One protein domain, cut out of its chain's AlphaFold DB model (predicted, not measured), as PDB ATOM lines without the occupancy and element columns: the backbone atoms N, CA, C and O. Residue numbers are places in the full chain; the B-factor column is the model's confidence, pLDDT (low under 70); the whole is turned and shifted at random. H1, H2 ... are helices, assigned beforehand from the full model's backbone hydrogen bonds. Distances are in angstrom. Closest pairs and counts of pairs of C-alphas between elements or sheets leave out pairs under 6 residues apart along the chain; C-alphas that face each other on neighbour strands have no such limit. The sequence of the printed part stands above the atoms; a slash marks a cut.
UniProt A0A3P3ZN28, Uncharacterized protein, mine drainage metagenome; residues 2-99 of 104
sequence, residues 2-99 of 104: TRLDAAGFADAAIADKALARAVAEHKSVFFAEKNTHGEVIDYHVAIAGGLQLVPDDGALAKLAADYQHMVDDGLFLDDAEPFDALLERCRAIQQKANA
ATOM      1  N   THR A   2      85.850 -12.559  41.550       77.88
ATOM      2  CA  THR A   2      86.970 -11.644  41.245       77.88
ATOM      3  C   THR A   2      87.558 -10.935  42.471       77.88
ATOM      4  O   THR A   2      88.770 -10.910  42.641       77.88
ATOM      5  N   ARG A   3      86.715 -10.464  43.400       82.38
ATOM      6  CA  ARG A   3      87.169  -9.895  44.688       82.38
ATOM      7  C   ARG A   3      87.864 -10.919  45.606       82.38
ATOM      8  O   ARG A   3      88.782 -10.555  46.329       82.38
ATOM      9  N   LEU A   4      87.446 -12.190  45.577       81.50
ATOM     10  CA  LEU A   4      88.073 -13.264  46.366       81.50
ATOM     11  C   LEU A   4      89.424 -13.684  45.772       81.50
ATOM     12  O   LEU A   4      90.352 -13.962  46.523       81.50
ATOM     13  N   ASP A   5      89.537 -13.704  44.443       82.69
ATOM     14  CA  ASP A   5      90.800 -13.943  43.733       82.69
ATOM     15  C   ASP A   5      91.800 -12.811  43.985       82.69
ATOM     16  O   ASP A   5      92.927 -13.082  44.382       82.69
ATOM     17  N   ALA A   6      91.362 -11.549  43.912       81.50
ATOM     18  CA  ALA A   6      92.201 -10.398  44.253       81.50
ATOM     19  C   ALA A   6      92.722 -10.432  45.705       81.50
ATOM     20  O   ALA A   6      93.808  -9.933  45.985       81.50
ATOM     21  N   ALA A   7      91.966 -11.038  46.625       85.81
ATOM     22  CA  ALA A   7      92.369 -11.242  48.015       85.81
ATOM     23  C   ALA A   7      93.188 -12.535  48.245       85.81
ATOM     24  O   ALA A   7      93.530 -12.842  49.385       85.81
ATOM     25  N   GLY A   8      93.491 -13.307  47.194       84.00
ATOM     26  CA  GLY A   8      94.288 -14.540  47.255       84.00
ATOM     27  C   GLY A   8      93.531 -15.788  47.727       84.00
ATOM     28  O   GLY A   8      94.105 -16.873  47.793       84.00
ATOM     29  N   PHE A   9      92.233 -15.682  48.028       88.50
ATOM     30  CA  PHE A   9      91.442 -16.826  48.492       88.50
ATOM     31  C   PHE A   9      91.154 -17.839  47.383       88.50
ATOM     32  O   PHE A   9      90.976 -19.021  47.672       88.50
ATOM     33  N   ALA A  10      91.109 -17.400  46.120       87.06
ATOM     34  CA  ALA A  10      90.836 -18.295  44.997       87.06
ATOM     35  C   ALA A  10      91.925 -19.361  44.833       87.06
ATOM     36  O   ALA A  10      91.594 -20.533  44.679       87.06
ATOM     37  N   ASP A  11      93.204 -18.992  44.935       86.38
ATOM     38  CA  ASP A  11      94.304 -19.949  44.767       86.38
ATOM     39  C   ASP A  11      94.309 -20.997  45.896       86.38
ATOM     40  O   ASP A  11      94.440 -22.195  45.635       86.38
ATOM     41  N   ALA A  12      94.071 -20.569  47.143       88.50
ATOM     42  CA  ALA A  12      93.938 -21.477  48.283       88.50
ATOM     43  C   ALA A  12      92.749 -22.442  48.115       88.50
ATOM     44  O   ALA A  12      92.890 -23.645  48.333       88.50
ATOM     45  N   ALA A  13      91.595 -21.936  47.669       89.12
ATOM     46  CA  ALA A  13      90.413 -22.757  47.417       89.12
ATOM     47  C   ALA A  13      90.614 -23.744  46.252       89.12
ATOM     48  O   ALA A  13      90.159 -24.881  46.327       89.12
ATOM     49  N   ILE A  14      91.312 -23.338  45.185       89.75
ATOM     50  CA  ILE A  14      91.618 -24.198  44.031       89.75
ATOM     51  C   ILE A  14      92.565 -25.342  44.425       89.75
ATOM     52  O   ILE A  14      92.432 -26.460  43.905       89.75
ATOM     53  N   ALA A  15      93.510 -25.079  45.332       89.50
ATOM     54  CA  ALA A  15      94.478 -26.063  45.810       89.50
ATOM     55  C   ALA A  15      93.864 -27.113  46.756       89.50
ATOM     56  O   ALA A  15      94.335 -28.253  46.786       89.50
ATOM     57  N   ASP A  16      92.806 -26.771  47.497       92.88
ATOM     58  CA  ASP A  16      92.167 -27.682  48.449       92.88
ATOM     59  C   ASP A  16      91.200 -28.667  47.767       92.88
ATOM     60  O   ASP A  16      89.981 -28.479  47.682       92.88
ATOM     61  N   LYS A  17      91.759 -29.781  47.282       90.31
ATOM     62  CA  LYS A  17      90.982 -30.847  46.633       90.31
ATOM     63  C   LYS A  17      90.068 -31.610  47.586       90.31
ATOM     64  O   LYS A  17      89.049 -32.139  47.138       90.31
ATOM     65  N   ALA A  18      90.409 -31.679  48.871       91.38
ATOM     66  CA  ALA A  18      89.573 -32.351  49.859       91.38
ATOM     67  C   ALA A  18      88.287 -31.551  50.090       91.38
ATOM     68  O   ALA A  18      87.192 -32.115  50.038       91.38
ATOM     69  N   LEU A  19      88.417 -30.231  50.242       92.56
ATOM     70  CA  LEU A  19      87.286 -29.319  50.337       92.56
ATOM     71  C   LEU A  19      86.445 -29.336  49.058       92.56
ATOM     72  O   LEU A  19      85.226 -29.479  49.143       92.56
ATOM     73  N   ALA A  20      87.073 -29.264  47.879       91.88
ATOM     74  CA  ALA A  20      86.358 -29.326  46.603       91.88
ATOM     75  C   ALA A  20      85.508 -30.603  46.483       91.88
ATOM     76  O   ALA A  20      84.339 -30.539  46.097       91.88
ATOM     77  N   ARG A  21      86.060 -31.756  46.883       92.56
ATOM     78  CA  ARG A  21      85.322 -33.022  46.898       92.56
ATOM     79  C   ARG A  21      84.169 -33.002  47.895       92.56
ATOM     80  O   ARG A  21      83.063 -33.372  47.521       92.56
ATOM     81  N   ALA A  22      84.393 -32.546  49.126       93.38
ATOM     82  CA  ALA A  22      83.332 -32.455  50.130       93.38
ATOM     83  C   ALA A  22      82.165 -31.567  49.657       93.38
ATOM     84  O   ALA A  22      80.999 -31.921  49.838       93.38
ATOM     85  N   VAL A  23      82.475 -30.448  48.994       93.12
ATOM     86  CA  VAL A  23      81.478 -29.553  48.392       93.12
ATOM     87  C   VAL A  23      80.710 -30.246  47.266       93.12
ATOM     88  O   VAL A  23      79.488 -30.122  47.225       93.12
ATOM     89  N   ALA A  24      81.389 -30.978  46.377       92.69
ATOM     90  CA  ALA A  24      80.734 -31.705  45.290       92.69
ATOM     91  C   ALA A  24      79.785 -32.793  45.817       92.69
ATOM     92  O   ALA A  24      78.629 -32.818  45.414       92.69
ATOM     93  N   GLU A  25      80.223 -33.618  46.775       92.19
ATOM     94  CA  GLU A  25      79.367 -34.640  47.400       92.19
ATOM     95  C   GLU A  25      78.117 -34.016  48.032       92.19
ATOM     96  O   GLU A  25      76.995 -34.458  47.785       92.19
ATOM     97  N   HIS A  26      78.290 -32.942  48.810       92.25
ATOM     98  CA  HIS A  26      77.167 -32.257  49.439       92.25
ATOM     99  C   HIS A  26      76.223 -31.655  48.390       92.25
ATOM    100  O   HIS A  26      75.007 -31.806  48.476       92.25
ATOM    101  N   LYS A  27      76.754 -30.991  47.359       91.12
ATOM    102  CA  LYS A  27      75.919 -30.402  46.309       91.12
ATOM    103  C   LYS A  27      75.143 -31.446  45.516       91.12
ATOM    104  O   LYS A  27      73.962 -31.224  45.268       91.12
ATOM    105  N   SER A  28      75.746 -32.589  45.203       88.06
ATOM    106  CA  SER A  28      75.074 -33.684  44.496       88.06
ATOM    107  C   SER A  28      73.887 -34.264  45.275       88.06
ATOM    108  O   SER A  28      72.946 -34.763  44.665       88.06
ATOM    109  N   VAL A  29      73.886 -34.163  46.610       87.38
ATOM    110  CA  VAL A  29      72.753 -34.585  47.455       87.38
ATOM    111  C   VAL A  29      71.640 -33.533  47.503       87.38
ATOM    112  O   VAL A  29      70.463 -33.888  47.497       87.38
ATOM    113  N   PHE A  30      71.990 -32.246  47.568       86.81
ATOM    114  CA  PHE A  30      71.026 -31.176  47.866       86.81
ATOM    115  C   PHE A  30      70.541 -30.378  46.647       86.81
ATOM    116  O   PHE A  30      69.477 -29.766  46.717       86.81
ATOM    117  N   PHE A  31      71.286 -30.366  45.541       83.44
ATOM    118  CA  PHE A  31      71.038 -29.475  44.407       83.44
ATOM    119  C   PHE A  31      70.975 -30.250  43.090       83.44
ATOM    120  O   PHE A  31      71.954 -30.328  42.353       83.44
ATOM    121  N   ALA A  32      69.791 -30.762  42.749       81.56
ATOM    122  CA  ALA A  32      69.511 -31.400  41.458       81.56
ATOM    123  C   ALA A  32      69.268 -30.368  40.333       81.56
ATOM    124  O   ALA A  32      68.289 -30.455  39.586       81.56
ATOM    125  N   GLU A  33      70.131 -29.355  40.250       84.75
ATOM    126  CA  GLU A  33      70.085 -28.344  39.194       84.75
ATOM    127  C   GLU A  33      70.386 -28.963  37.828       84.75
ATOM    128  O   GLU A  33      71.059 -29.992  37.725       84.75
ATOM    129  N   LYS A  34      69.868 -28.333  36.773       85.94
ATOM    130  CA  LYS A  34      70.024 -28.791  35.395       85.94
ATOM    131  C   LYS A  34      70.791 -27.769  34.572       85.94
ATOM    132  O   LYS A  34      70.591 -26.569  34.739       85.94
ATOM    133  N   ASN A  35      71.634 -28.252  33.669       82.94
ATOM    134  CA  ASN A  35      72.305 -27.414  32.686       82.94
ATOM    135  C   ASN A  35      71.309 -26.885  31.631       82.94
ATOM    136  O   ASN A  35      70.116 -27.201  31.641       82.94
ATOM    137  N   THR A  36      71.816 -26.102  30.679       80.44
ATOM    138  CA  THR A  36      71.034 -25.531  29.567       80.44
ATOM    139  C   THR A  36      70.365 -26.582  28.673       80.44
ATOM    140  O   THR A  36      69.381 -26.272  28.005       80.44
ATOM    141  N   HIS A  37      70.846 -27.828  28.701       82.50
ATOM    142  CA  HIS A  37      70.305 -28.970  27.962       82.50
ATOM    143  C   HIS A  37      69.306 -29.800  28.791       82.50
ATOM    144  O   HIS A  37      68.748 -30.779  28.298       82.50
ATOM    145  N   GLY A  38      69.037 -29.410  30.043       83.94
ATOM    146  CA  GLY A  38      68.119 -30.116  30.939       83.94
ATOM    147  C   GLY A  38      68.727 -31.336  31.641       83.94
ATOM    148  O   GLY A  38      67.995 -32.076  32.309       83.94
ATOM    149  N   GLU A  39      70.037 -31.543  31.515       86.44
ATOM    150  CA  GLU A  39      70.785 -32.619  32.165       86.44
ATOM    151  C   GLU A  39      71.175 -32.201  33.580       86.44
ATOM    152  O   GLU A  39      71.524 -31.044  33.808       86.44
ATOM    153  N   VAL A  40      71.121 -33.127  34.538       88.00
ATOM    154  CA  VAL A  40      71.517 -32.836  35.924       88.00
ATOM    155  C   VAL A  40      72.998 -32.469  35.969       88.00
ATOM    156  O   VAL A  40      73.826 -33.147  35.364       88.00
ATOM    157  N   ILE A  41      73.323 -31.397  36.691       88.62
ATOM    158  CA  ILE A  41      74.701 -30.945  36.872       88.62
ATOM    159  C   ILE A  41      75.476 -31.990  37.678       88.62
ATOM    160  O   ILE A  41      75.136 -32.293  38.821       88.62
ATOM    161  N   ASP A  42      76.559 -32.494  37.090       90.44
ATOM    162  CA  ASP A  42      77.547 -33.312  37.782       90.44
ATOM    163  C   ASP A  42      78.619 -32.405  38.413       90.44
ATOM    164  O   ASP A  42      79.515 -31.876  37.745       90.44
ATOM    165  N   TYR A  43      78.529 -32.205  39.730       91.19
ATOM    166  CA  TYR A  43      79.483 -31.370  40.462       91.19
ATOM    167  C   TYR A  43      80.882 -31.989  40.555       91.19
ATOM    168  O   TYR A  43      81.853 -31.256  40.764       91.19
ATOM    169  N   HIS A  44      81.026 -33.302  40.364       91.25
ATOM    170  CA  HIS A  44      82.332 -33.953  40.311       91.25
ATOM    171  C   HIS A  44      83.071 -33.588  39.027       91.25
ATOM    172  O   HIS A  44      84.280 -33.355  39.067       91.25
ATOM    173  N   VAL A  45      82.354 -33.439  37.908       90.94
ATOM    174  CA  VAL A  45      82.923 -32.906  36.658       90.94
ATOM    175  C   VAL A  45      83.399 -31.466  36.854       90.94
ATOM    176  O   VAL A  45      84.506 -31.124  36.431       90.94
ATOM    177  N   ALA A  46      82.625 -30.638  37.563       90.88
ATOM    178  CA  ALA A  46      82.991 -29.245  37.820       90.88
ATOM    179  C   ALA A  46      84.329 -29.112  38.574       90.88
ATOM    180  O   ALA A  46      85.158 -28.281  38.212       90.88
ATOM    181  N   ILE A  47      84.589 -29.959  39.578       91.62
ATOM    182  CA  ILE A  47      85.858 -29.925  40.332       91.62
ATOM    183  C   ILE A  47      87.018 -30.642  39.621       91.62
ATOM    184  O   ILE A  47      88.174 -30.476  40.014       91.62
ATOM    185  N   ALA A  48      86.728 -31.437  38.588       90.44
ATOM    186  CA  ALA A  48      87.703 -32.221  37.825       90.44
ATOM    187  C   ALA A  48      88.188 -31.523  36.539       90.44
ATOM    188  O   ALA A  48      88.769 -32.162  35.661       90.44
ATOM    189  N   GLY A  49      87.966 -30.213  36.426       90.44
ATOM    190  CA  GLY A  49      88.376 -29.407  35.276       90.44
ATOM    191  C   GLY A  49      87.245 -29.018  34.327       90.44
ATOM    192  O   GLY A  49      87.510 -28.474  33.257       90.44
ATOM    193  N   GLY A  50      85.997 -29.280  34.717       91.25
ATOM    194  CA  GLY A  50      84.795 -28.825  34.028       91.25
ATOM    195  C   GLY A  50      84.163 -27.574  34.640       91.25
ATOM    196  O   GLY A  50      82.986 -27.329  34.395       91.25
ATOM    197  N   LEU A  51      84.876 -26.799  35.471       91.94
ATOM    198  CA  LEU A  51      84.310 -25.577  36.044       91.94
ATOM    199  C   LEU A  51      84.007 -24.579  34.924       91.94
ATOM    200  O   LEU A  51      84.864 -24.294  34.088       91.94
ATOM    201  N   GLN A  52      82.811 -24.001  34.949       91.62
ATOM    202  CA  GLN A  52      82.397 -22.949  34.031       91.62
ATOM    203  C   GLN A  52      81.887 -21.755  34.842       91.62
ATOM    204  O   GLN A  52      80.861 -21.836  35.510       91.62
ATOM    205  N   LEU A  53      82.643 -20.656  34.816       91.00
ATOM    206  CA  LEU A  53      82.271 -19.370  35.413       91.00
ATOM    207  C   LEU A  53      81.770 -18.389  34.356       91.00
ATOM    208  O   LEU A  53      80.902 -17.571  34.646       91.00
ATOM    209  N   VAL A  54      82.328 -18.458  33.144       91.38
ATOM    210  CA  VAL A  54      81.890 -17.637  32.015       91.38
ATOM    211  C   VAL A  54      80.834 -18.421  31.226       91.38
ATOM    212  O   VAL A  54      81.131 -19.528  30.763       91.38
ATOM    213  N   PRO A  55      79.600 -17.899  31.102       86.12
ATOM    214  CA  PRO A  55      78.547 -18.568  30.349       86.12
ATOM    215  C   PRO A  55      78.868 -18.606  28.850       86.12
ATOM    216  O   PRO A  55      79.698 -17.843  28.355       86.12
ATOM    217  N   ASP A  56      78.202 -19.508  28.138       81.62
ATOM    218  CA  ASP A  56      78.231 -19.569  26.679       81.62
ATOM    219  C   ASP A  56      77.446 -18.401  26.049       81.62
ATOM    220  O   ASP A  56      76.635 -17.730  26.695       81.62
ATOM    221  N   ASP A  57      77.722 -18.130  24.770       72.62
ATOM    222  CA  ASP A  57      77.385 -16.867  24.095       72.62
ATOM    223  C   ASP A  57      75.910 -16.446  24.238       72.62
ATOM    224  O   ASP A  57      75.603 -15.267  24.439       72.62
ATOM    225  N   GLY A  58      74.978 -17.405  24.190       78.88
ATOM    226  CA  GLY A  58      73.543 -17.127  24.292       78.88
ATOM    227  C   GLY A  58      73.106 -16.605  25.667       78.88
ATOM    228  O   GLY A  58      72.213 -15.759  25.754       78.88
ATOM    229  N   ALA A  59      73.729 -17.087  26.742       85.12
ATOM    230  CA  ALA A  59      73.487 -16.602  28.097       85.12
ATOM    231  C   ALA A  59      74.313 -15.342  28.403       85.12
ATOM    232  O   ALA A  59      73.859 -14.481  29.158       85.12
ATOM    233  N   LEU A  60      75.478 -15.191  27.766       88.88
ATOM    234  CA  LEU A  60      76.365 -14.050  27.969       88.88
ATOM    235  C   LEU A  60      75.729 -12.718  27.557       88.88
ATOM    236  O   LEU A  60      75.801 -11.752  28.312       88.88
ATOM    237  N   ALA A  61      75.064 -12.666  26.399       88.56
ATOM    238  CA  ALA A  61      74.419 -11.441  25.921       88.56
ATOM    239  C   ALA A  61      73.294 -10.963  26.856       88.56
ATOM    240  O   ALA A  61      73.152  -9.768  27.104       88.56
ATOM    241  N   LYS A  62      72.516 -11.903  27.409       90.38
ATOM    242  CA  LYS A  62      71.472 -11.594  28.397       90.38
ATOM    243  C   LYS A  62      72.085 -11.082  29.694       90.38
ATOM    244  O   LYS A  62      71.661 -10.051  30.198       90.38
ATOM    245  N   LEU A  63      73.135 -11.751  30.170       91.75
ATOM    246  CA  LEU A  63      73.849 -11.345  31.374       91.75
ATOM    247  C   LEU A  63      74.479  -9.950  31.233       91.75
ATOM    248  O   LEU A  63      74.472  -9.191  32.193       91.75
ATOM    249  N   ALA A  64      74.986  -9.598  30.047       92.56
ATOM    250  CA  ALA A  64      75.523  -8.267  29.765       92.56
ATOM    251  C   ALA A  64      74.443  -7.178  29.858       92.56
ATOM    252  O   ALA A  64      74.674  -6.132  30.462       92.56
ATOM    253  N   ALA A  65      73.262  -7.433  29.286       92.81
ATOM    254  CA  ALA A  65      72.133  -6.510  29.361       92.81
ATOM    255  C   ALA A  65      71.649  -6.336  30.809       92.81
ATOM    256  O   ALA A  65      71.503  -5.208  31.274       92.81
ATOM    257  N   ASP A  66      71.481  -7.441  31.541       92.62
ATOM    258  CA  ASP A  66      71.091  -7.412  32.952       92.62
ATOM    259  C   ASP A  66      72.132  -6.666  33.802       92.62
ATOM    260  O   ASP A  66      71.772  -5.848  34.648       92.62
ATOM    261  N   TYR A  67      73.427  -6.878  33.544       93.06
ATOM    262  CA  TYR A  67      74.504  -6.159  34.224       93.06
ATOM    263  C   TYR A  67      74.428  -4.652  33.972       93.06
ATOM    264  O   TYR A  67      74.523  -3.875  34.920       93.06
ATOM    265  N   GLN A  68      74.214  -4.230  32.721       92.88
ATOM    266  CA  GLN A  68      74.069  -2.813  32.390       92.88
ATOM    267  C   GLN A  68      72.865  -2.191  33.104       92.88
ATOM    268  O   GLN A  68      72.999  -1.118  33.683       92.88
ATOM    269  N   HIS A  69      71.728  -2.890  33.154       94.44
ATOM    270  CA  HIS A  69      70.567  -2.432  33.917       94.44
ATOM    271  C   HIS A  69      70.887  -2.252  35.405       94.44
ATOM    272  O   HIS A  69      70.516  -1.242  35.991       94.44
ATOM    273  N   MET A  70      71.646  -3.171  36.012       93.25
ATOM    274  CA  MET A  70      72.072  -3.026  37.408       93.25
ATOM    275  C   MET A  70      72.989  -1.813  37.636       93.25
ATOM    276  O   MET A  70      72.950  -1.215  38.715       93.25
ATOM    277  N   VAL A  71      73.830  -1.469  36.654       91.94
ATOM    278  CA  VAL A  71      74.680  -0.268  36.695       91.94
ATOM    279  C   VAL A  71      73.828   0.992  36.588       91.94
ATOM    280  O   VAL A  71      73.985   1.895  37.408       91.94
ATOM    281  N   ASP A  72      72.905   1.028  35.627       91.81
ATOM    282  CA  ASP A  72      72.011   2.165  35.391       91.81
ATOM    283  C   ASP A  72      71.098   2.431  36.601       91.81
ATOM    284  O   ASP A  72      70.868   3.584  36.968       91.81
ATOM    285  N   ASP A  73      70.645   1.367  37.270       93.50
ATOM    286  CA  ASP A  73      69.833   1.428  38.490       93.50
ATOM    287  C   ASP A  73      70.651   1.773  39.752       93.50
ATOM    288  O   ASP A  73      70.090   1.913  40.843       93.50
ATOM    289  N   GLY A  74      71.979   1.915  39.641       89.94
ATOM    290  CA  GLY A  74      72.849   2.312  40.750       89.94
ATOM    291  C   GLY A  74      72.943   1.273  41.871       89.94
ATOM    292  O   GLY A  74      73.129   1.631  43.033       89.94
ATOM    293  N   LEU A  75      72.809  -0.019  41.550       89.69
ATOM    294  CA  LEU A  75      72.824  -1.099  42.548       89.69
ATOM    295  C   LEU A  75      74.218  -1.385  43.136       89.69
ATOM    296  O   LEU A  75      74.340  -2.147  44.100       89.69
ATOM    297  N   PHE A  76      75.275  -0.803  42.570       84.94
ATOM    298  CA  PHE A  76      76.646  -0.975  43.042       84.94
ATOM    299  C   PHE A  76      77.022   0.108  44.060       84.94
ATOM    300  O   PHE A  76      76.761   1.289  43.864       84.94
ATOM    301  N   LEU A  77      77.654  -0.313  45.163       77.00
ATOM    302  CA  LEU A  77      78.130   0.588  46.224       77.00
ATOM    303  C   LEU A  77      79.347   1.431  45.798       77.00
ATOM    304  O   LEU A  77      79.581   2.487  46.377       77.00
ATOM    305  N   ASP A  78      80.099   0.949  44.807       80.06
ATOM    306  CA  ASP A  78      81.283   1.580  44.215       80.06
ATOM    307  C   ASP A  78      81.090   1.677  42.693       80.06
ATOM    308  O   ASP A  78      80.166   1.062  42.152       80.06
ATOM    309  N   ASP A  79      82.005   2.357  41.991       79.12
ATOM    310  CA  ASP A  79      82.044   2.326  40.525       79.12
ATOM    311  C   ASP A  79      82.063   0.876  40.022       79.12
ATOM    312  O   ASP A  79      82.932   0.067  40.378       79.12
ATOM    313  N   ALA A  80      81.071   0.547  39.197       83.69
ATOM    314  CA  ALA A  80      80.951  -0.773  38.614       83.69
ATOM    315  C   ALA A  80      82.130  -1.030  37.665       83.69
ATOM    316  O   ALA A  80      82.424  -0.243  36.764       83.69
ATOM    317  N   GLU A  81      82.817  -2.154  37.872       88.12
ATOM    318  CA  GLU A  81      83.849  -2.614  36.947       88.12
ATOM    319  C   GLU A  81      83.222  -2.909  35.570       88.12
ATOM    320  O   GLU A  81      82.147  -3.504  35.519       88.12
ATOM    321  N   PRO A  82      83.872  -2.562  34.442       90.94
ATOM    322  CA  PRO A  82      83.358  -2.919  33.124       90.94
ATOM    323  C   PRO A  82      83.088  -4.421  33.004       90.94
ATOM    324  O   PRO A  82      83.927  -5.243  33.385       90.94
ATOM    325  N   PHE A  83      81.939  -4.780  32.429       91.81
ATOM    326  CA  PHE A  83      81.493  -6.171  32.337       91.81
ATOM    327  C   PHE A  83      82.542  -7.085  31.680       91.81
ATOM    328  O   PHE A  83      82.846  -8.154  32.205       91.81
ATOM    329  N   ASP A  84      83.186  -6.626  30.606       91.06
ATOM    330  CA  ASP A  84      84.245  -7.384  29.928       91.06
ATOM    331  C   ASP A  84      85.452  -7.657  30.839       91.06
ATOM    332  O   ASP A  84      85.979  -8.770  30.867       91.06
ATOM    333  N   ALA A  85      85.869  -6.677  31.645       91.44
ATOM    334  CA  ALA A  85      86.973  -6.853  32.588       91.44
ATOM    335  C   ALA A  85      86.617  -7.867  33.688       91.44
ATOM    336  O   ALA A  85      87.446  -8.704  34.065       91.44
ATOM    337  N   LEU A  86      85.365  -7.842  34.158       91.69
ATOM    338  CA  LEU A  86      84.842  -8.823  35.105       91.69
ATOM    339  C   LEU A  86      84.871 -10.242  34.509       91.69
ATOM    340  O   LEU A  86      85.300 -11.185  35.181       91.69
ATOM    341  N   LEU A  87      84.459 -10.396  33.248       93.38
ATOM    342  CA  LEU A  87      84.469 -11.681  32.548       93.38
ATOM    343  C   LEU A  87      85.880 -12.222  32.322       93.38
ATOM    344  O   LEU A  87      86.102 -13.410  32.547       93.38
ATOM    345  N   GLU A  88      86.840 -11.384  31.927       92.94
ATOM    346  CA  GLU A  88      88.229 -11.823  31.739       92.94
ATOM    347  C   GLU A  88      88.841 -12.338  33.048       92.94
ATOM    348  O   GLU A  88      89.507 -13.375  33.070       92.94
ATOM    349  N   ARG A  89      88.538 -11.690  34.179       92.31
ATOM    350  CA  ARG A  89      88.945 -12.187  35.503       92.31
ATOM    351  C   ARG A  89      88.287 -13.524  35.835       92.31
ATOM    352  O   ARG A  89      88.963 -14.443  36.297       92.31
ATOM    353  N   CYS A  90      86.989 -13.671  35.573       93.88
ATOM    354  CA  CYS A  90      86.299 -14.953  35.733       93.88
ATOM    355  C   CYS A  90      86.915 -16.048  34.848       93.88
ATOM    356  O   CYS A  90      87.119 -17.168  35.321       93.88
ATOM    357  N   ARG A  91      87.276 -15.729  33.599       94.06
ATOM    358  CA  ARG A  91      87.947 -16.650  32.675       94.06
ATOM    359  C   ARG A  91      89.315 -17.076  33.206       94.06
ATOM    360  O   ARG A  91      89.628 -18.263  33.153       94.06
ATOM    361  N   ALA A  92      90.096 -16.154  33.765       93.25
ATOM    362  CA  ALA A  92      91.382 -16.476  34.379       93.25
ATOM    363  C   ALA A  92      91.223 -17.439  35.570       93.25
ATOM    364  O   ALA A  92      91.917 -18.454  35.635       93.25
ATOM    365  N   ILE A  93      90.269 -17.183  36.473       91.94
ATOM    366  CA  ILE A  93      89.971 -18.080  37.605       91.94
ATOM    367  C   ILE A  93      89.541 -19.462  37.098       91.94
ATOM    368  O   ILE A  93      90.029 -20.481  37.584       91.94
ATOM    369  N   GLN A  94      88.663 -19.506  36.092       94.06
ATOM    370  CA  GLN A  94      88.215 -20.750  35.469       94.06
ATOM    371  C   GLN A  94      89.387 -21.548  34.880       94.06
ATOM    372  O   GLN A  94      89.497 -22.749  35.117       94.06
ATOM    373  N   GLN A  95      90.290 -20.894  34.147       93.44
ATOM    374  CA  GLN A  95      91.478 -21.534  33.582       93.44
ATOM    375  C   GLN A  95      92.406 -22.083  34.669       93.44
ATOM    376  O   GLN A  95      92.850 -23.223  34.554       93.44
ATOM    377  N   LYS A  96      92.661 -21.316  35.739       91.56
ATOM    378  CA  LYS A  96      93.453 -21.782  36.889       91.56
ATOM    379  C   LYS A  96      92.827 -23.021  37.536       91.56
ATOM    380  O   LYS A  96      93.524 -23.998  37.785       91.56
ATOM    381  N   ALA A  97      91.518 -22.986  37.791       91.19
ATOM    382  CA  ALA A  97      90.798 -24.080  38.436       91.19
ATOM    383  C   ALA A  97      90.774 -25.356  37.580       91.19
ATOM    384  O   ALA A  97      90.857 -26.459  38.120       91.19
ATOM    385  N   ASN A  98      90.695 -25.196  36.255       93.88
ATOM    386  CA  ASN A  98      90.625 -26.307  35.310       93.88
ATOM    387  C   ASN A  98      91.986 -26.804  34.819       93.88
ATOM    388  O   ASN A  98      92.058 -27.853  34.171       93.88
ATOM    389  N   ALA A  99      93.066 -26.080  35.104       89.06
ATOM    390  CA  ALA A  99      94.405 -26.541  34.793       89.06
ATOM    391  C   ALA A  99      94.657 -27.870  35.518       89.06
ATOM    392  O   ALA A  99      94.527 -27.974  36.739       89.06
TER     393      ALA A  99
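This is residues 2 to 99 of the 104 residues of an uncharacterized protein of mine drainage metagenome (UniProt A0A3P3ZN28). H6 runs through a loose set of helices: the short H1 and H2 follow one after the other along one side of it, the hairpin of H3 and H4 meets its last residues through H4, and H5 slants past near its beginning. The printed part has 98 residues with six named helices, H1 to H6 in chain order, and no named strand; the class is all helix. It is only just loose, close to compact, with a radius of gyration of the C-alphas of 15.3 A and spans of 40 by 34 by 23 A.

H6, residues 83 to 98, is the hub, touching three helices. With residues 86 to 93 alone it touches H1, residues 2 to 6; the closest C-alphas, of Thr 2 and Arg 89, are 6.1 A apart. H2, residues 9 to 15, only just touches H6, with 3 pairs of C-alphas within 8 A, closest at Ile 14 and Ala 97, 5.7 A, at a shallow tilt of 28 degrees, the same way. H4, residues 43 to 50, touches H6 about perpendicular, at 84 degrees, with the C-alphas of Gly 49 and Asn 98 closest at 3.8 A. H3, residues 17 to 30, forms a helical hairpin with H4, at a steep tilt of 42 degrees, opposite ways; the C-alphas of Ala 24 and Tyr 43 are closest, 5.0 A. H5, residues 57 to 72, is close to but not clearly touching H6, closest at the C-alphas of Ala 64 and Phe 83, 6.8 A. H3 and H6 are apart. Every O i to N i+4 pair is within hydrogen-bond range in H1, H2, H3 and H6; in H4 it is 2 of 4 and in H5 11 of 12.

H1 begins at C-alpha 2, (86.970, -11.644, 41.245). H3 is 20.0 A long, H5 22.8 A and H6 22.3 A; H6 ends at C-alpha 98, (90.625, -26.307, 35.310).

The C-alphas farthest apart, of Ala 18 and Asp 72, are 41.3 A apart. The printed part has no cut. The link from H3 to H4, residues 31 to 42, is long. No printed residue is under 70 in pLDDT.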